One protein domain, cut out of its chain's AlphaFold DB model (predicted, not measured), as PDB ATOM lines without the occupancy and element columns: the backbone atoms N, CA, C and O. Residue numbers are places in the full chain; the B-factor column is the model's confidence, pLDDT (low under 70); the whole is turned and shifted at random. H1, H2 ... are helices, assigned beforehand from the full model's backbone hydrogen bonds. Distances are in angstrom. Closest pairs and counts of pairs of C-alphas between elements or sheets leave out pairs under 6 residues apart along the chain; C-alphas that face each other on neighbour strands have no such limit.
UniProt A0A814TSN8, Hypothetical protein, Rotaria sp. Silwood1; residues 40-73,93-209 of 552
ATOM      1  N   ILE A  40     254.702 364.953 142.238       45.03
ATOM      2  CA  ILE A  40     253.855 366.046 142.705       45.03
ATOM      3  C   ILE A  40     252.420 365.752 142.236       45.03
ATOM      4  O   ILE A  40     252.109 365.864 141.052       45.03
ATOM      5  N   ILE A  41     251.534 365.347 143.153       46.56
ATOM      6  CA  ILE A  41     250.120 365.069 142.837       46.56
ATOM      7  C   ILE A  41     249.323 366.369 142.950       46.56
ATOM      8  O   ILE A  41     249.159 366.899 144.047       46.56
ATOM      9  N   GLN A  42     248.849 366.886 141.813       44.38
ATOM     10  CA  GLN A  42     248.067 368.121 141.725       44.38
ATOM     11  C   GLN A  42     246.568 367.845 141.877       44.38
ATOM     12  O   GLN A  42     246.001 367.061 141.120       44.38
ATOM     13  N   PHE A  43     245.908 368.530 142.811       51.88
ATOM     14  CA  PHE A  43     244.445 368.498 142.953       51.88
ATOM     15  C   PHE A  43     243.769 369.655 142.207       51.88
ATOM     16  O   PHE A  43     244.424 370.631 141.842       51.88
ATOM     17  N   ALA A  44     242.443 369.570 142.033       46.06
ATOM     18  CA  ALA A  44     241.619 370.609 141.402       46.06
ATOM     19  C   ALA A  44     241.786 372.005 142.048       46.06
ATOM     20  O   ALA A  44     241.658 373.012 141.359       46.06
ATOM     21  N   ASP A  45     242.172 372.050 143.330       53.41
ATOM     22  CA  ASP A  45     242.428 373.281 144.093       53.41
ATOM     23  C   ASP A  45     243.924 373.679 144.144       53.41
ATOM     24  O   ASP A  45     244.303 374.603 144.864       53.41
ATOM     25  N   GLY A  46     244.805 372.966 143.429       60.25
ATOM     26  CA  GLY A  46     246.241 373.270 143.333       60.25
ATOM     27  C   GLY A  46     247.095 372.886 144.551       60.25
ATOM     28  O   GLY A  46     248.211 373.383 144.683       60.25
ATOM     29  N   TRP A  47     246.600 372.031 145.452       68.62
ATOM     30  CA  TRP A  47     247.388 371.522 146.583       68.62
ATOM     31  C   TRP A  47     248.258 370.340 146.162       68.62
ATOM     32  O   TRP A  47     247.797 369.457 145.443       68.62
ATOM     33  N   TYR A  48     249.485 370.316 146.673       75.94
ATOM     34  CA  TYR A  48     250.485 369.286 146.420       75.94
ATOM     35  C   TYR A  48     250.893 368.644 147.746       75.94
ATOM     36  O   TYR A  48     251.032 369.358 148.737       75.94
ATOM     37  N   SER A  49     251.062 367.319 147.769       84.00
ATOM     38  CA  SER A  49     251.680 366.619 148.905       84.00
ATOM     39  C   SER A  49     253.129 366.291 148.591       84.00
ATOM     40  O   SER A  49     253.458 365.882 147.475       84.00
ATOM     41  N   TYR A  50     253.983 366.456 149.592       86.25
ATOM     42  CA  TYR A  50     255.401 366.174 149.516       86.25
ATOM     43  C   TYR A  50     255.690 364.783 150.097       86.25
ATOM     44  O   TYR A  50     255.318 364.501 151.241       86.25
ATOM     45  N   PRO A  51     256.372 363.890 149.353       84.69
ATOM     46  CA  PRO A  51     256.653 362.536 149.820       84.69
ATOM     47  C   PRO A  51     257.372 362.456 151.165       84.69
ATOM     48  O   PRO A  51     257.092 361.544 151.938       84.69
ATOM     49  N   ASP A  52     258.251 363.412 151.456       84.56
ATOM     50  CA  ASP A  52     259.003 363.478 152.707       84.56
ATOM     51  C   ASP A  52     258.155 363.944 153.900       84.56
ATOM     52  O   ASP A  52     258.472 363.619 155.041       84.56
ATOM     53  N   LEU A  53     257.041 364.639 153.650       87.19
ATOM     54  CA  LEU A  53     256.084 365.043 154.680       87.19
ATOM     55  C   LEU A  53     254.984 364.007 154.915       87.19
ATOM     56  O   LEU A  53     254.204 364.172 155.850       87.19
ATOM     57  N   ASN A  54     254.944 362.913 154.148       90.38
ATOM     58  CA  ASN A  54     254.042 361.778 154.363       90.38
ATOM     59  C   ASN A  54     254.477 360.908 155.563       90.38
ATOM     60  O   ASN A  54     254.779 359.717 155.437       90.38
ATOM     61  N   THR A  55     254.567 361.540 156.728       92.88
ATOM     62  CA  THR A  55     255.163 361.014 157.951       92.88
ATOM     63  C   THR A  55     254.517 361.661 159.180       92.88
ATOM     64  O   THR A  55     253.863 362.702 159.102       92.88
ATOM     65  N   PHE A  56     254.725 361.034 160.330       94.25
ATOM     66  CA  PHE A  56     254.460 361.545 161.671       94.25
ATOM     67  C   PHE A  56     255.760 361.784 162.458       94.25
ATOM     68  O   PHE A  56     255.719 361.907 163.683       94.25
ATOM     69  N   ASP A  57     256.909 361.888 161.782       95.12
ATOM     70  CA  ASP A  57     258.141 362.420 162.374       95.12
ATOM     71  C   ASP A  57     257.905 363.860 162.858       95.12
ATOM     72  O   ASP A  57     257.928 364.826 162.092       95.12
ATOM     73  N   SER A  58     257.645 364.005 164.158       95.25
ATOM     74  CA  SER A  58     257.287 365.292 164.743       95.25
ATOM     75  C   SER A  58     258.390 366.335 164.607       95.25
ATOM     76  O   SER A  58     258.077 367.520 164.537       95.25
ATOM     77  N   ASP A  59     259.658 365.922 164.579       95.38
ATOM     78  CA  ASP A  59     260.777 366.860 164.548       95.38
ATOM     79  C   ASP A  59     260.933 367.435 163.134       95.38
ATOM     80  O   ASP A  59     261.069 368.652 162.979       95.38
ATOM     81  N   LEU A  60     260.775 366.600 162.097       94.75
ATOM     82  CA  LEU A  60     260.700 367.055 160.703       94.75
ATOM     83  C   LEU A  60     259.489 367.968 160.459       94.75
ATOM     84  O   LEU A  60     259.623 369.016 159.816       94.75
ATOM     85  N   LEU A  61     258.312 367.601 160.977       95.62
ATOM     86  CA  LEU A  61     257.095 368.407 160.828       95.62
ATOM     87  C   LEU A  61     257.241 369.771 161.517       95.62
ATOM     88  O   LEU A  61     256.889 370.795 160.932       95.62
ATOM     89  N   LEU A  62     257.812 369.813 162.725       95.94
ATOM     90  CA  LEU A  62     258.076 371.061 163.446       95.94
ATOM     91  C   LEU A  62     259.125 371.925 162.748       95.94
ATOM     92  O   LEU A  62     258.916 373.131 162.598       95.94
ATOM     93  N   ALA A  63     260.225 371.326 162.288       94.62
ATOM     94  CA  ALA A  63     261.252 372.036 161.534       94.62
ATOM     95  C   ALA A  63     260.669 372.647 160.253       94.62
ATOM     96  O   ALA A  63     260.908 373.820 159.971       94.62
ATOM     97  N   THR A  64     259.838 371.887 159.531       94.25
ATOM     98  CA  THR A  64     259.151 372.347 158.315       94.25
ATOM     99  C   THR A  64     258.167 373.476 158.614       94.25
ATOM    100  O   THR A  64     258.173 374.498 157.928       94.25
ATOM    101  N   LEU A  65     257.350 373.336 159.662       94.50
ATOM    102  CA  LEU A  65     256.380 374.356 160.062       94.50
ATOM    103  C   LEU A  65     257.073 375.669 160.463       94.50
ATOM    104  O   LEU A  65     256.594 376.749 160.128       94.50
ATOM    105  N   THR A  66     258.230 375.589 161.123       93.50
ATOM    106  CA  THR A  66     258.956 376.748 161.672       93.50
ATOM    107  C   THR A  66     260.035 377.331 160.753       93.50
ATOM    108  O   THR A  66     260.809 378.185 161.195       93.50
ATOM    109  N   LEU A  67     260.088 376.938 159.473       90.12
ATOM    110  CA  LEU A  67     261.047 377.469 158.493       90.12
ATOM    111  C   LEU A  67     261.020 379.013 158.436       90.12
ATOM    112  O   LEU A  67     260.122 379.631 157.864       90.12
ATOM    113  N   ARG A  68     262.050 379.651 159.015       66.31
ATOM    114  CA  ARG A  68     262.147 381.114 159.220       66.31
ATOM    115  C   ARG A  68     262.489 381.930 157.966       66.31
ATOM    116  O   ARG A  68     262.510 383.155 158.031       66.31
ATOM    117  N   ASN A  69     262.747 381.286 156.827       54.28
ATOM    118  CA  ASN A  69     263.137 381.985 155.593       54.28
ATOM    119  C   ASN A  69     261.978 382.678 154.866       54.28
ATOM    120  O   ASN A  69     262.195 383.358 153.862       54.28
ATOM    121  N   ILE A  70     260.758 382.594 155.393       48.81
ATOM    122  CA  ILE A  70     259.687 383.492 154.979       48.81
ATOM    123  C   ILE A  70     259.898 384.804 155.733       48.81
ATOM    124  O   ILE A  70     259.528 384.923 156.900       48.81
ATOM    125  N   LYS A  71     260.470 385.821 155.068       47.28
ATOM    126  CA  LYS A  71     260.229 387.216 155.485       47.28
ATOM    127  C   LYS A  71     258.719 387.316 155.710       47.28
ATOM    128  O   LYS A  71     258.019 387.043 154.733       47.28
ATOM    129  N   PRO A  72     258.230 387.619 156.934       45.00
ATOM    130  CA  PRO A  72     256.816 387.502 157.294       45.00
ATOM    131  C   PRO A  72     256.038 388.151 156.180       45.00
ATOM    132  O   PRO A  72     256.295 389.338 155.991       45.00
ATOM    133  N   LEU A  73     255.277 387.356 155.401       45.31
ATOM    134  CA  LEU A  73     254.652 387.723 154.121       45.31
ATOM    135  C   LEU A  73     254.396 389.225 154.124       45.31
ATOM    136  O   LEU A  73     253.404 389.659 154.708       45.31
ATOM    137  N   GLU A  93     256.376 377.119 147.491       83.19
ATOM    138  CA  GLU A  93     256.660 375.748 147.929       83.19
ATOM    139  C   GLU A  93     256.746 375.637 149.463       83.19
ATOM    140  O   GLU A  93     256.153 374.752 150.070       83.19
ATOM    141  N   ILE A  94     257.385 376.621 150.107       84.25
ATOM    142  CA  ILE A  94     257.510 376.704 151.567       84.25
ATOM    143  C   ILE A  94     256.139 376.770 152.259       84.25
ATOM    144  O   ILE A  94     255.909 376.044 153.221       84.25
ATOM    145  N   ALA A  95     255.219 377.607 151.772       84.19
ATOM    146  CA  ALA A  95     253.879 377.729 152.341       84.19
ATOM    147  C   ALA A  95     253.102 376.412 152.212       84.19
ATOM    148  O   ALA A  95     252.505 375.964 153.186       84.19
ATOM    149  N   THR A  96     253.159 375.746 151.055       85.62
ATOM    150  CA  THR A  96     252.503 374.441 150.854       85.62
ATOM    151  C   THR A  96     253.071 373.382 151.802       85.62
ATOM    152  O   THR A  96     252.311 372.668 152.454       85.62
ATOM    153  N   ARG A  97     254.399 373.340 151.970       90.69
ATOM    154  CA  ARG A  97     255.070 372.441 152.924       90.69
ATOM    155  C   ARG A  97     254.671 372.724 154.374       90.69
ATOM    156  O   ARG A  97     254.394 371.794 155.124       90.69
ATOM    157  N   GLN A  98     254.581 373.995 154.774       91.69
ATOM    158  CA  GLN A  98     254.100 374.371 156.109       91.69
ATOM    159  C   GLN A  98     252.642 373.959 156.336       91.69
ATOM    160  O   GLN A  98     252.291 373.552 157.441       91.69
ATOM    161  N   LEU A  99     251.794 374.045 155.309       90.88
ATOM    162  CA  LEU A  99     250.394 373.629 155.392       90.88
ATOM    163  C   LEU A  99     250.238 372.121 155.556       90.88
ATOM    164  O   LEU A  99     249.446 371.680 156.391       90.88
ATOM    165  N   GLU A 100     251.007 371.333 154.808       92.88
ATOM    166  CA  GLU A 100     251.038 369.885 154.993       92.88
ATOM    167  C   GLU A 100     251.596 369.513 156.374       92.88
ATOM    168  O   GLU A 100     251.016 368.672 157.065       92.88
ATOM    169  N   ALA A 101     252.642 370.206 156.836       95.38
ATOM    170  CA  ALA A 101     253.185 370.009 158.175       95.38
ATOM    171  C   ALA A 101     252.160 370.330 159.276       95.38
ATOM    172  O   ALA A 101     251.965 369.526 160.189       95.38
ATOM    173  N   LEU A 102     251.452 371.461 159.166       95.94
ATOM    174  CA  LEU A 102     250.346 371.838 160.052       95.94
ATOM    175  C   LEU A 102     249.261 370.756 160.071       95.94
ATOM    176  O   LEU A 102     248.785 370.369 161.142       95.94
ATOM    177  N   PHE A 103     248.878 370.252 158.897       94.62
ATOM    178  CA  PHE A 103     247.875 369.205 158.779       94.62
ATOM    179  C   PHE A 103     248.312 367.930 159.509       94.62
ATOM    180  O   PHE A 103     247.588 367.449 160.384       94.62
ATOM    181  N   ASN A 104     249.491 367.398 159.179       95.50
ATOM    182  CA  ASN A 104     249.981 366.131 159.725       95.50
ATOM    183  C   ASN A 104     250.226 366.227 161.231       95.50
ATOM    184  O   ASN A 104     249.855 365.319 161.975       95.50
ATOM    185  N   LEU A 105     250.744 367.363 161.703       96.56
ATOM    186  CA  LEU A 105     250.935 367.617 163.127       96.56
ATOM    187  C   LEU A 105     249.598 367.703 163.880       96.56
ATOM    188  O   LEU A 105     249.465 367.142 164.968       96.56
ATOM    189  N   SER A 106     248.580 368.338 163.289       95.94
ATOM    190  CA  SER A 106     247.228 368.359 163.859       95.94
ATOM    191  C   SER A 106     246.615 366.957 163.954       95.94
ATOM    192  O   SER A 106     245.922 366.681 164.933       95.94
ATOM    193  N   GLN A 107     246.841 366.083 162.967       94.31
ATOM    194  CA  GLN A 107     246.354 364.698 163.000       94.31
ATOM    195  C   GLN A 107     247.092 363.864 164.050       94.31
ATOM    196  O   GLN A 107     246.463 363.137 164.820       94.31
ATOM    197  N   LEU A 108     248.414 364.011 164.137       95.88
ATOM    198  CA  LEU A 108     249.219 363.343 165.156       95.88
ATOM    199  C   LEU A 108     248.730 363.696 166.568       95.88
ATOM    200  O   LEU A 108     248.425 362.801 167.354       95.88
ATOM    201  N   LEU A 109     248.571 364.991 166.868       96.19
ATOM    202  CA  LEU A 109     248.047 365.452 168.158       96.19
ATOM    203  C   LEU A 109     246.659 364.886 168.463       96.19
ATOM    204  O   LEU A 109     246.412 364.459 169.588       96.19
ATOM    205  N   PHE A 110     245.765 364.876 167.473       93.00
ATOM    206  CA  PHE A 110     244.405 364.375 167.644       93.00
ATOM    207  C   PHE A 110     244.377 362.890 168.019       93.00
ATOM    208  O   PHE A 110     243.694 362.516 168.973       93.00
ATOM    209  N   GLY A 111     245.134 362.048 167.309       93.44
ATOM    210  CA  GLY A 111     245.163 360.618 167.620       93.44
ATOM    211  C   GLY A 111     245.859 360.333 168.954       93.44
ATOM    212  O   GLY A 111     245.354 359.537 169.740       93.44
ATOM    213  N   LEU A 112     246.935 361.060 169.290       94.19
ATOM    214  CA  LEU A 112     247.563 360.963 170.615       94.19
ATOM    215  C   LEU A 112     246.595 361.354 171.746       94.19
ATOM    216  O   LEU A 112     246.495 360.633 172.736       94.19
ATOM    217  N   ALA A 113     245.830 362.439 171.586       91.81
ATOM    218  CA  ALA A 113     244.841 362.884 172.575       91.81
ATOM    219  C   ALA A 113     243.702 361.869 172.794       91.81
ATOM    220  O   ALA A 113     243.082 361.857 173.857       91.81
ATOM    221  N   ARG A 114     243.434 361.011 171.802       90.75
ATOM    222  CA  ARG A 114     242.423 359.941 171.855       90.75
ATOM    223  C   ARG A 114     242.994 358.568 172.220       90.75
ATOM    224  O   ARG A 114     242.241 357.599 172.236       90.75
ATOM    225  N   ALA A 115     244.293 358.483 172.515       93.44
ATOM    226  CA  ALA A 115     245.015 357.225 172.711       93.44
ATOM    227  C   ALA A 115     244.891 356.248 171.519       93.44
ATOM    228  O   ALA A 115     244.875 355.028 171.686       93.44
ATOM    229  N   GLU A 116     244.806 356.788 170.301       93.00
ATOM    230  CA  GLU A 116     244.789 356.023 169.056       93.00
ATOM    231  C   GLU A 116     246.224 355.716 168.603       93.00
ATOM    232  O   GLU A 116     247.154 356.486 168.833       93.00
ATOM    233  N   GLN A 117     246.427 354.563 167.960       92.56
ATOM    234  CA  GLN A 117     247.744 354.145 167.451       92.56
ATOM    235  C   GLN A 117     247.969 354.512 165.986       92.56
ATOM    236  O   GLN A 117     249.102 354.441 165.501       92.56
ATOM    237  N   THR A 118     246.893 354.844 165.280       94.69
ATOM    238  CA  THR A 118     246.889 355.102 163.849       94.69
ATOM    239  C   THR A 118     246.206 356.423 163.547       94.69
ATOM    240  O   THR A 118     245.262 356.810 164.230       94.69
ATOM    241  N   ASN A 119     246.661 357.110 162.503       94.75
ATOM    242  CA  ASN A 119     245.914 358.214 161.909       94.75
ATOM    243  C   ASN A 119     246.297 358.385 160.430       94.75
ATOM    244  O   ASN A 119     247.190 357.703 159.922       94.75
ATOM    245  N   TYR A 120     245.605 359.280 159.737       93.69
ATOM    246  CA  TYR A 120     245.855 359.626 158.347       93.69
ATOM    247  C   TYR A 120     246.772 360.838 158.262       93.69
ATOM    248  O   TYR A 120     246.527 361.867 158.900       93.69
ATOM    249  N   THR A 121     247.797 360.745 157.427       93.62
ATOM    250  CA  THR A 121     248.486 361.929 156.922       93.62
ATOM    251  C   THR A 121     247.622 362.630 155.869       93.62
ATOM    252  O   THR A 121     246.592 362.123 155.410       93.62
ATOM    253  N   PHE A 122     248.051 363.815 155.453       90.88
ATOM    254  CA  PHE A 122     247.469 364.544 154.342       90.88
ATOM    255  C   PHE A 122     247.470 363.699 153.059       90.88
ATOM    256  O   PHE A 122     246.426 363.551 152.417       90.88
ATOM    257  N   ARG A 123     248.611 363.069 152.749       90.44
ATOM    258  CA  ARG A 123     248.767 362.200 151.579       90.44
ATOM    259  C   ARG A 123     247.870 360.968 151.644       90.44
ATOM    260  O   ARG A 123     247.324 360.564 150.619       90.44
ATOM    261  N   ASP A 124     247.675 360.393 152.830       91.12
ATOM    262  CA  ASP A 124     246.810 359.221 152.978       91.12
ATOM    263  C   ASP A 124     245.365 359.540 152.595       91.12
ATOM    264  O   ASP A 124     244.742 358.796 151.839       91.12
ATOM    265  N   LEU A 125     244.837 360.679 153.054       87.12
ATOM    266  CA  LEU A 125     243.486 361.109 152.688       87.12
ATOM    267  C   LEU A 125     243.366 361.408 151.195       87.12
ATOM    268  O   LEU A 125     242.366 361.048 150.578       87.12
ATOM    269  N   GLN A 126     244.387 362.045 150.623       83.94
ATOM    270  CA  GLN A 126     244.451 362.352 149.199       83.94
ATOM    271  C   GLN A 126     244.407 361.094 148.328       83.94
ATOM    272  O   GLN A 126     243.701 361.060 147.324       83.94
ATOM    273  N   LEU A 127     245.135 360.054 148.729       87.25
ATOM    274  CA  LEU A 127     245.244 358.797 147.993       87.25
ATOM    275  C   LEU A 127     244.228 357.740 148.435       87.25
ATOM    276  O   LEU A 127     244.289 356.605 147.968       87.25
ATOM    277  N   SER A 128     243.307 358.085 149.341       88.38
ATOM    278  CA  SER A 128     242.400 357.125 149.985       88.38
ATOM    279  C   SER A 128     243.125 355.908 150.586       88.38
ATOM    280  O   SER A 128     242.587 354.802 150.587       88.38
ATOM    281  N   GLN A 129     244.338 356.107 151.100       91.44
ATOM    282  CA  GLN A 129     245.121 355.071 151.771       91.44
ATOM    283  C   GLN A 129     244.595 354.815 153.192       91.44
ATOM    284  O   GLN A 129     243.973 355.697 153.795       91.44
ATOM    285  N   PRO A 130     244.816 353.607 153.740       92.56
ATOM    286  CA  PRO A 130     244.454 353.307 155.121       92.56
ATOM    287  C   PRO A 130     245.276 354.143 156.113       92.56
ATOM    288  O   PRO A 130     246.391 354.570 155.817       92.56
ATOM    289  N   ALA A 131     244.732 354.335 157.317       92.75
ATOM    290  CA  ALA A 131     245.442 354.999 158.406       92.75
ATOM    291  C   ALA A 131     246.738 354.250 158.754       92.75
ATOM    292  O   ALA A 131     246.761 353.018 158.825       92.75
ATOM    293  N   ARG A 132     247.805 354.999 159.030       92.25
ATOM    294  CA  ARG A 132     249.130 354.451 159.341       92.25
ATOM    295  C   ARG A 132     249.366 354.429 160.831       92.25
ATOM    296  O   ARG A 132     248.934 355.338 161.539       92.25
ATOM    297  N   ARG A 133     250.110 353.434 161.309       92.12
ATOM    298  CA  ARG A 133     250.587 353.422 162.692       92.12
ATOM    299  C   ARG A 133     251.636 354.501 162.883       92.12
ATOM    300  O   ARG A 133     252.574 354.604 162.101       92.12
ATOM    301  N   PHE A 134     251.521 355.252 163.969       90.38
ATOM    302  CA  PHE A 134     252.425 356.358 164.280       90.38
ATOM    303  C   PHE A 134     253.907 355.961 164.278       90.38
ATOM    304  O   PHE A 134     254.714 356.662 163.675       90.38
ATOM    305  N   ARG A 135     254.265 354.816 164.884       86.81
ATOM    306  CA  ARG A 135     255.653 354.309 164.887       86.81
ATOM    307  C   ARG A 135     256.170 354.016 163.481       86.81
ATOM    308  O   ARG A 135     257.271 354.415 163.134       86.81
ATOM    309  N   GLU A 136     255.365 353.321 162.684       84.69
ATOM    310  CA  GLU A 136     255.718 352.931 161.311       84.69
ATOM    311  C   GLU A 136     255.823 354.159 160.396       84.69
ATOM    312  O   GLU A 136     256.610 354.178 159.458       84.69
ATOM    313  N   ALA A 137     255.081 355.214 160.722       80.38
ATOM    314  CA  ALA A 137     255.145 356.512 160.076       80.38
ATOM    315  C   ALA A 137     256.173 357.462 160.724       80.38
ATOM    316  O   ALA A 137     256.033 358.666 160.580       80.38
ATOM    317  N   GLY A 138     257.186 356.978 161.447       84.12
ATOM    318  CA  GLY A 138     258.330 357.798 161.879       84.12
ATOM    319  C   GLY A 138     258.177 358.554 163.204       84.12
ATOM    320  O   GLY A 138     259.083 359.292 163.593       84.12
ATOM    321  N   PHE A 139     257.081 358.374 163.949       89.38
ATOM    322  CA  PHE A 139     256.946 358.982 165.274       89.38
ATOM    323  C   PHE A 139     257.737 358.200 166.339       89.38
ATOM    324  O   PHE A 139     257.239 357.262 166.970       89.38
ATOM    325  N   ASN A 140     258.984 358.626 166.558       88.38
ATOM    326  CA  ASN A 140     259.969 357.930 167.395       88.38
ATOM    327  C   ASN A 140     259.925 358.300 168.890       88.38
ATOM    328  O   ASN A 140     260.731 357.801 169.670       88.38
ATOM    329  N   LYS A 141     258.985 359.155 169.323       89.31
ATOM    330  CA  LYS A 141     258.854 359.575 170.737       89.31
ATOM    331  C   LYS A 141     258.174 358.534 171.628       89.31
ATOM    332  O   LYS A 141     258.070 358.728 172.838       89.31
ATOM    333  N   PHE A 142     257.720 357.418 171.060       88.19
ATOM    334  CA  PHE A 142     257.246 356.303 171.866       88.19
ATOM    335  C   PHE A 142     258.404 355.547 172.523       88.19
ATOM    336  O   PHE A 142     259.428 355.314 171.885       88.19
ATOM    337  N   PRO A 143     258.239 355.077 173.769       84.94
ATOM    338  CA  PRO A 143     259.254 354.251 174.407       84.94
ATOM    339  C   PRO A 143     259.452 352.933 173.636       84.94
ATOM    340  O   PRO A 143     258.485 352.237 173.318       84.94
ATOM    341  N   ASN A 144     260.713 352.557 173.398       82.06
ATOM    342  CA  ASN A 144     261.100 351.317 172.701       82.06
ATOM    343  C   ASN A 144     260.766 350.029 173.482       82.06
ATOM    344  O   ASN A 144     260.901 348.929 172.956       82.06
ATOM    345  N   SER A 145     260.340 350.137 174.741       80.38
ATOM    346  CA  SER A 145     260.002 348.985 175.578       80.38
ATOM    347  C   SER A 145     258.626 348.395 175.251       80.38
ATOM    348  O   SER A 145     257.702 349.149 174.958       80.38
ATOM    349  N   ASN A 146     258.441 347.089 175.483       81.12
ATOM    350  CA  ASN A 146     257.140 346.386 175.487       81.12
ATOM    351  C   ASN A 146     256.146 346.871 176.571       81.12
ATOM    352  O   ASN A 146     255.142 346.213 176.836       81.12
ATOM    353  N   LYS A 147     256.423 347.989 177.251       86.81
ATOM    354  CA  LYS A 147     255.525 348.569 178.252       86.81
ATOM    355  C   LYS A 147     254.331 349.236 177.567       86.81
ATOM    356  O   LYS A 147     254.444 349.715 176.439       86.81
ATOM    357  N   SER A 148     253.202 349.296 178.274       91.56
ATOM    358  CA  SER A 148     252.034 350.062 177.836       91.56
ATOM    359  C   SER A 148     252.429 351.513 177.560       91.56
ATOM    360  O   SER A 148     253.125 352.138 178.362       91.56
ATOM    361  N   ILE A 149     251.995 352.035 176.416       92.44
ATOM    362  CA  ILE A 149     252.273 353.408 176.003       92.44
ATOM    363  C   ILE A 149     251.354 354.348 176.786       92.44
ATOM    364  O   ILE A 149     250.134 354.228 176.703       92.44
ATOM    365  N   ASP A 150     251.939 355.307 177.500       93.81
ATOM    366  CA  ASP A 150     251.201 356.446 178.041       93.81
ATOM    367  C   ASP A 150     251.064 357.519 176.952       93.81
ATOM    368  O   ASP A 150     251.952 358.348 176.735       93.81
ATOM    369  N   PHE A 151     249.956 357.462 176.214       93.25
ATOM    370  CA  PHE A 151     249.679 358.393 175.120       93.25
ATOM    371  C   PHE A 151     249.584 359.840 175.592       93.25
ATOM    372  O   PHE A 151     249.998 360.739 174.860       93.25
ATOM    373  N   PHE A 152     249.080 360.074 176.804       92.75
ATOM    374  CA  PHE A 152     248.905 361.423 177.319       92.75
ATOM    375  C   PHE A 152     250.249 362.057 177.689       92.75
ATOM    376  O   PHE A 152     250.495 363.210 177.337       92.75
ATOM    377  N   ALA A 153     251.166 361.297 178.298       94.62
ATOM    378  CA  ALA A 153     252.526 361.775 178.549       94.62
ATOM    379  C   ALA A 153     253.260 362.128 177.240       94.62
ATOM    380  O   ALA A 153     253.892 363.178 177.132       94.62
ATOM    381  N   VAL A 154     253.130 361.284 176.210       95.25
ATOM    382  CA  VAL A 154     253.732 361.534 174.888       95.25
ATOM    383  C   VAL A 154     253.092 362.740 174.193       95.25
ATOM    384  O   VAL A 154     253.795 363.559 173.601       95.25
ATOM    385  N   PHE A 155     251.772 362.894 174.310       96.00
ATOM    386  CA  PHE A 155     251.041 364.071 173.850       96.00
ATOM    387  C   PHE A 155     251.564 365.356 174.508       96.00
ATOM    388  O   PHE A 155     251.879 366.317 173.808       96.00
ATOM    389  N   GLN A 156     251.732 365.365 175.835       95.88
ATOM    390  CA  GLN A 156     252.268 366.514 176.573       95.88
ATOM    391  C   GLN A 156     253.689 366.881 176.132       95.88
ATOM    392  O   GLN A 156     253.991 368.064 175.968       95.88
ATOM    393  N   LEU A 157     254.555 365.888 175.903       96.19
ATOM    394  CA  LEU A 157     255.899 366.119 175.366       96.19
ATOM    395  C   LEU A 157     255.841 366.814 173.998       96.19
ATOM    396  O   LEU A 157     256.488 367.842 173.811       96.19
ATOM    397  N   LEU A 158     255.004 366.323 173.077       97.12
ATOM    398  CA  LEU A 158     254.849 366.933 171.754       97.12
ATOM    399  C   LEU A 158     254.291 368.365 171.826       97.12
ATOM    400  O   LEU A 158     254.778 369.250 171.123       97.12
ATOM    401  N   VAL A 159     253.301 368.622 172.685       97.62
ATOM    402  CA  VAL A 159     252.759 369.975 172.902       97.62
ATOM    403  C   VAL A 159     253.840 370.928 173.427       97.62
ATOM    404  O   VAL A 159     253.927 372.070 172.972       97.62
ATOM    405  N   ASN A 160     254.709 370.458 174.325       96.88
ATOM    406  CA  ASN A 160     255.840 371.248 174.812       96.88
ATOM    407  C   ASN A 160     256.848 371.574 173.700       96.88
ATOM    408  O   ASN A 160     257.364 372.692 173.660       96.88
ATOM    409  N   ASP A 161     257.109 370.645 172.781       97.06
ATOM    410  CA  ASP A 161     258.006 370.881 171.643       97.06
ATOM    411  C   ASP A 161     257.413 371.884 170.638       97.06
ATOM    412  O   ASP A 161     258.116 372.769 170.138       97.06
ATOM    413  N   ILE A 162     256.097 371.823 170.402       97.12
ATOM    414  CA  ILE A 162     255.355 372.827 169.617       97.12
ATOM    415  C   ILE A 162     255.509 374.220 170.237       97.12
ATOM    416  O   ILE A 162     255.780 375.190 169.528       97.12
ATOM    417  N   LEU A 163     255.359 374.325 171.559       96.69
ATOM    418  CA  LEU A 163     255.502 375.596 172.263       96.69
ATOM    419  C   LEU A 163     256.943 376.129 172.171       96.69
ATOM    420  O   LEU A 163     257.149 377.278 171.783       96.69
ATOM    421  N   LYS A 164     257.949 375.293 172.468       96.12
ATOM    422  CA  LYS A 164     259.373 375.683 172.476       96.12
ATOM    423  C   LYS A 164     259.918 376.055 171.097       96.12
ATOM    424  O   LYS A 164     260.798 376.907 171.004       96.12
ATOM    425  N   SER A 165     259.414 375.431 170.035       96.25
ATOM    426  CA  SER A 165     259.846 375.716 168.660       96.25
ATOM    427  C   SER A 165     259.313 377.047 168.108       96.25
ATOM    428  O   SER A 165     259.798 377.519 167.080       96.25
ATOM    429  N   GLY A 166     258.336 377.677 168.777       95.81
ATOM    430  CA  GLY A 166     257.646 378.869 168.271       95.81
ATOM    431  C   GLY A 166     256.616 378.555 167.179       95.81
ATOM    432  O   GLY A 166     256.148 379.458 166.486       95.81
ATOM    433  N   ALA A 167     256.240 377.282 167.009       96.50
ATOM    434  CA  ALA A 167     255.255 376.873 166.011       96.50
ATOM    435  C   ALA A 167     253.884 377.535 166.233       96.50
ATOM    436  O   ALA A 167     253.187 377.822 165.262       96.50
ATOM    437  N   ILE A 168     253.512 377.851 167.481       97.50
ATOM    438  CA  ILE A 168     252.254 378.550 167.791       97.50
ATOM    439  C   ILE A 168     252.179 379.930 167.116       97.50
ATOM    440  O   ILE A 168     251.116 380.272 166.599       97.50
ATOM    441  N   ASP A 169     253.274 380.702 167.065       95.69
ATOM    442  CA  ASP A 169     253.285 382.009 166.385       95.69
ATOM    443  C   ASP A 169     252.994 381.847 164.882       95.69
ATOM    444  O   ASP A 169     252.189 382.591 164.318       95.69
ATOM    445  N   ILE A 170     253.574 380.823 164.243       94.81
ATOM    446  CA  ILE A 170     253.330 380.519 162.825       94.81
ATOM    447  C   ILE A 170     251.883 380.071 162.595       94.81
ATOM    448  O   ILE A 170     251.226 380.576 161.687       94.81
ATOM    449  N   VAL A 171     251.354 379.179 163.437       96.31
ATOM    450  CA  VAL A 171     249.961 378.710 163.341       96.31
ATOM    451  C   VAL A 171     248.980 379.866 163.508       96.31
ATOM    452  O   VAL A 171     248.002 379.963 162.770       96.31
ATOM    453  N   TYR A 172     249.244 380.785 164.437       96.19
ATOM    454  CA  TYR A 172     248.403 381.963 164.620       96.19
ATOM    455  C   TYR A 172     248.480 382.931 163.427       96.19
ATOM    456  O   TYR A 172     247.460 383.486 163.010       96.19
ATOM    457  N   MET A 173     249.663 383.106 162.825       93.38
ATOM    458  CA  MET A 173     249.801 383.856 161.572       93.38
ATOM    459  C   MET A 173     249.010 383.212 160.426       93.38
ATOM    460  O   MET A 173     248.324 383.925 159.696       93.38
ATOM    461  N   MET A 174     249.068 381.885 160.293       93.00
ATOM    462  CA  MET A 174     248.301 381.127 159.299       93.00
ATOM    463  C   MET A 174     246.790 381.240 159.528       93.00
ATOM    464  O   MET A 174     246.042 381.447 158.578       93.00
ATOM    465  N   TYR A 175     246.339 381.179 160.783       94.25
ATOM    466  CA  TYR A 175     244.940 381.394 161.160       94.25
ATOM    467  C   TYR A 175     244.415 382.771 160.728       94.25
ATOM    468  O   TYR A 175     243.267 382.891 160.296       94.25
ATOM    469  N   LYS A 176     245.248 383.812 160.842       92.56
ATOM    470  CA  LYS A 176     244.890 385.182 160.453       92.56
ATOM    471  C   LYS A 176     244.753 385.383 158.949       92.56
ATOM    472  O   LYS A 176     244.225 386.420 158.556       92.56
ATOM    473  N   ASP A 177     245.228 384.456 158.122       85.12
ATOM    474  CA  ASP A 177     245.132 384.579 156.673       85.12
ATOM    475  C   ASP A 177     243.716 384.210 156.188       85.12
ATOM    476  O   ASP A 177     243.338 383.035 156.203       85.12
ATOM    477  N   PRO A 178     242.905 385.182 155.726       74.19
ATOM    478  CA  PRO A 178     241.522 384.921 155.332       74.19
ATOM    479  C   PRO A 178     241.410 384.192 153.985       74.19
ATOM    480  O   PRO A 178     240.315 383.788 153.597       74.19
ATOM    481  N   ARG A 179     242.512 384.052 153.235       75.81
ATOM    482  CA  ARG A 179     242.482 383.597 151.838       75.81
ATOM    483  C   ARG A 179     242.255 382.097 151.704       75.81
ATOM    484  O   ARG A 179     241.787 381.658 150.660       75.81
ATOM    485  N   ILE A 180     242.582 381.313 152.734       79.56
ATOM    486  CA  ILE A 180     242.560 379.852 152.644       79.56
ATOM    487  C   ILE A 180     241.802 379.258 153.834       79.56
ATOM    488  O   ILE A 180     242.359 378.985 154.897       79.56
ATOM    489  N   ARG A 181     240.498 379.028 153.649       83.00
ATOM    490  CA  ARG A 181     239.589 378.565 154.714       83.00
ATOM    491  C   ARG A 181     240.043 377.268 155.383       83.00
ATOM    492  O   ARG A 181     239.981 377.149 156.604       83.00
ATOM    493  N   CYS A 182     240.565 376.313 154.611       83.19
ATOM    494  CA  CYS A 182     241.059 375.052 155.167       83.19
ATOM    495  C   CYS A 182     242.295 375.237 156.067       83.19
ATOM    496  O   CYS A 182     242.465 374.478 157.018       83.19
ATOM    497  N   VAL A 183     243.114 376.266 155.829       88.12
ATOM    498  CA  VAL A 183     244.267 376.618 156.676       88.12
ATOM    499  C   VAL A 183     243.791 377.172 158.002       88.12
ATOM    500  O   VAL A 183     244.266 376.742 159.052       88.12
ATOM    501  N   LYS A 184     242.803 378.069 157.965       91.25
ATOM    502  CA  LYS A 184     242.153 378.592 159.167       91.25
ATOM    503  C   LYS A 184     241.549 377.459 159.999       91.25
ATOM    504  O   LYS A 184     241.847 377.360 161.187       91.25
ATOM    505  N   GLN A 185     240.800 376.552 159.367       90.94
ATOM    506  CA  GLN A 185     240.248 375.370 160.031       90.94
ATOM    507  C   GLN A 185     241.348 374.498 160.654       90.94
ATOM    508  O   GLN A 185     241.251 374.147 161.825       90.94
ATOM    509  N   LYS A 186     242.415 374.171 159.915       91.94
ATOM    510  CA  LYS A 186     243.506 373.321 160.428       91.94
ATOM    511  C   LYS A 186     244.327 373.983 161.525       91.94
ATOM    512  O   LYS A 186     244.772 373.307 162.447       91.94
ATOM    513  N   SER A 187     244.469 375.302 161.461       96.38
ATOM    514  CA  SER A 187     245.066 376.086 162.538       96.38
ATOM    515  C   SER A 187     244.219 375.977 163.804       96.38
ATOM    516  O   SER A 187     244.753 375.698 164.873       96.38
ATOM    517  N   LEU A 188     242.892 376.103 163.689       96.56
ATOM    518  CA  LEU A 188     241.969 375.917 164.812       96.56
ATOM    519  C   LEU A 188     241.950 374.471 165.329       96.56
ATOM    520  O   LEU A 188     241.882 374.282 166.541       96.56
ATOM    521  N   ASP A 189     242.066 373.460 164.465       94.06
ATOM    522  CA  ASP A 189     242.180 372.052 164.877       94.06
ATOM    523  C   ASP A 189     243.454 371.819 165.712       94.06
ATOM    524  O   ASP A 189     243.395 371.213 166.786       94.06
ATOM    525  N   LEU A 190     244.608 372.339 165.271       97.19
ATOM    526  CA  LEU A 190     245.850 372.261 166.045       97.19
ATOM    527  C   LEU A 190     245.705 373.009 167.374       97.19
ATOM    528  O   LEU A 190     245.994 372.439 168.428       97.19
ATOM    529  N   LEU A 191     245.207 374.251 167.336       98.00
ATOM    530  CA  LEU A 191     245.005 375.083 168.526       98.00
ATOM    531  C   LEU A 191     244.048 374.421 169.524       98.00
ATOM    532  O   LEU A 191     244.300 374.446 170.726       98.00
ATOM    533  N   THR A 192     243.002 373.752 169.043       96.69
ATOM    534  CA  THR A 192     242.062 372.972 169.861       96.69
ATOM    535  C   THR A 192     242.778 371.853 170.613       96.69
ATOM    536  O   THR A 192     242.486 371.607 171.780       96.69
ATOM    537  N   ASN A 193     243.727 371.162 169.981       96.19
ATOM    538  CA  ASN A 193     244.468 370.102 170.656       96.19
ATOM    539  C   ASN A 193     245.462 370.678 171.674       96.19
ATOM    540  O   ASN A 193     245.423 370.294 172.839       96.19
ATOM    541  N   VAL A 194     246.305 371.639 171.292       97.69
ATOM    542  CA  VAL A 194     247.357 372.153 172.195       97.69
ATOM    543  C   VAL A 194     246.798 372.923 173.399       97.69
ATOM    544  O   VAL A 194     247.369 372.849 174.481       97.69
ATOM    545  N   THR A 195     245.643 373.591 173.261       97.12
ATOM    546  CA  THR A 195     244.970 374.303 174.371       97.12
ATOM    547  C   THR A 195     244.316 373.378 175.399       97.12
ATOM    548  O   THR A 195     243.767 373.857 176.387       97.12
ATOM    549  N   THR A 196     244.385 372.053 175.221       93.88
ATOM    550  CA  THR A 196     244.044 371.104 176.296       93.88
ATOM    551  C   THR A 196     245.032 371.159 177.464       93.88
ATOM    552  O   THR A 196     244.680 370.756 178.573       93.88
ATOM    553  N   ILE A 197     246.242 371.681 177.231       96.06
ATOM    554  CA  ILE A 197     247.235 371.981 178.260       96.06
ATOM    555  C   ILE A 197     247.040 373.431 178.712       96.06
ATOM    556  O   ILE A 197     247.191 374.368 177.921       96.06
ATOM    557  N   ASN A 198     246.689 373.620 179.986       95.81
ATOM    558  CA  ASN A 198     246.294 374.917 180.542       95.81
ATOM    559  C   ASN A 198     247.383 375.993 180.381       95.81
ATOM    560  O   ASN A 198     247.068 377.152 180.117       95.81
ATOM    561  N   GLU A 199     248.657 375.615 180.494       97.19
ATOM    562  CA  GLU A 199     249.811 376.504 180.325       97.19
ATOM    563  C   GLU A 199     249.876 377.083 178.906       97.19
ATOM    564  O   GLU A 199     250.167 378.265 178.730       97.19
ATOM    565  N   VAL A 200     249.541 376.278 177.893       97.81
ATOM    566  CA  VAL A 200     249.491 376.722 176.492       97.81
ATOM    567  C   VAL A 200     248.289 377.630 176.257       97.81
ATOM    568  O   VAL A 200     248.415 378.648 175.580       97.81
ATOM    569  N   GLY A 201     247.130 377.301 176.838       97.94
ATOM    570  CA  GLY A 201     245.953 378.171 176.785       97.94
ATOM    571  C   GLY A 201     246.221 379.545 177.405       97.94
ATOM    572  O   GLY A 201     245.886 380.563 176.802       97.94
ATOM    573  N   TYR A 202     246.900 379.583 178.556       97.94
ATOM    574  CA  TYR A 202     247.319 380.828 179.199       97.94
ATOM    575  C   TYR A 202     248.309 381.616 178.332       97.94
ATOM    576  O   TYR A 202     248.095 382.802 178.096       97.94
ATOM    577  N   PHE A 203     249.338 380.951 177.792       97.81
ATOM    578  CA  PHE A 203     250.296 381.566 176.866       97.81
ATOM    579  C   PHE A 203     249.608 382.193 175.644       97.81
ATOM    580  O   PHE A 203     249.951 383.303 175.243       97.81
ATOM    581  N   ILE A 204     248.626 381.501 175.058       98.12
ATOM    582  CA  ILE A 204     247.872 382.000 173.902       98.12
ATOM    583  C   ILE A 204     247.057 383.243 174.269       98.12
ATOM    584  O   ILE A 204     247.061 384.203 173.500       98.12
ATOM    585  N   LEU A 205     246.372 383.237 175.417       97.69
ATOM    586  CA  LEU A 205     245.598 384.391 175.878       97.69
ATOM    587  C   LEU A 205     246.507 385.604 176.098       97.69
ATOM    588  O   LEU A 205     246.234 386.665 175.542       97.69
ATOM    589  N   ASP A 206     247.608 385.419 176.830       97.12
ATOM    590  CA  ASP A 206     248.576 386.470 177.157       97.12
ATOM    591  C   ASP A 206     249.236 387.072 175.908       97.12
ATOM    592  O   ASP A 206     249.266 388.290 175.724       97.12
ATOM    593  N   ARG A 207     249.719 386.221 174.995       97.44
ATOM    594  CA  ARG A 207     250.471 386.676 173.821       97.44
ATOM    595  C   ARG A 207     249.591 387.173 172.677       97.44
ATOM    596  O   ARG A 207     250.018 388.042 171.915       97.44
ATOM    597  N   TYR A 208     248.380 386.641 172.534       96.94
ATOM    598  CA  TYR A 208     247.458 386.980 171.449       96.94
ATOM    599  C   TYR A 208     246.143 387.517 172.005       96.94
ATOM    600  O   TYR A 208     245.077 386.946 171.792       96.94
ATOM    601  N   THR A 209     246.210 388.667 172.671       94.12
ATOM    602  CA  THR A 209     245.071 389.300 173.360       94.12
ATOM    603  C   THR A 209     243.816 389.458 172.491       94.12
ATOM    604  O   THR A 209     242.696 389.287 172.966       94.12
TER     605      THR A 209
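AT A GLANCE: This is residues 40 to 73 and 93 to 209 of the 552 residues of the protein "Hypothetical protein" of Rotaria sp. Silwood1 (UniProt A0A814TSN8). The long helix H2 runs through the core of a helical body, with H1 and H6 packed on it, H4 meeting its last residues, and H5 folded beside H6 as a hairpin. H7 lies beyond H4, H5 and H6 at one end of the body, and the short H3 with the loops around it lies at the opposite end. The printed part has 151 residues with seven named helices, H1 to H7 in chain order, and no named strand; its class is all helix. It is compact, with a radius of gyration of the C-alphas of 15.1 A, and spans 46 by 40 by 24 A.

HOW THE PARTS SIT: H2, residues 93 to 113, is the hub and touches four other helices. H6, residues 181 to 194, touches it at a steep tilt of 40 degrees, the same way, closest at the C-alphas of Ser 106 and Leu 190, 4.7 A apart. H1, residues 58 to 65, touches residues 97 to 105 of H2 alone, closest at the C-alphas of Leu 65 and Gln 98, 4.6 A apart; the tilt of 37 degrees, opposite ways, is only just steep. H4, residues 151 to 164, touches residues 109 to 113 of H2 alone, closest at the C-alphas of Leu 112 and Phe 151, 5.6 A apart. H3, residues 122 to 126, only just touches H2, with 3 pairs of C-alphas within 8 A, the closest those of Asn 104 and Phe 122, 6.1 A apart. H5, residues 167 to 175, forms a helical hairpin with H6, closest at the C-alphas of Tyr 175 and Lys 184, 4.4 A apart. H7, residues 198 to 207, touches no helix; it is close to but not clearly touching H6, where the C-alphas of Val 194 and Val 200 are 6.6 A apart, and it is near H5. In each of the seven helices every O i to N i+4 pair is within hydrogen-bond range.

IN THESE COORDINATES: H2 measures 30.2 A from C-alpha 93 at (256.660, 375.748, 147.929) to C-alpha 113 at (244.841, 362.884, 172.575). H6 measures 20.2 A, H4 20.0 A, H7 14.2 A, H5 12.3 A, H1 10.2 A and H3 6.4 A. H1 begins at C-alpha 58 at (257.287, 365.292, 164.743), and H7 ends at C-alpha 207 at (250.471, 386.676, 173.821).

THE WHOLE: The two C-alphas farthest apart are those of Leu 73 and Asn 146, 46.6 A. Residues 74 to 92 are not printed, and C-alphas 73 and 93 are 13.6 A apart across the cut. The link from H3 to H4, residues 127 to 150, is long; in it residues 132 to 133 pair antiparallel with residues 118 to 119. The mean pLDDT of the printed part is 88.3, and residues 40 to 47 and 68 to 73 are under 70.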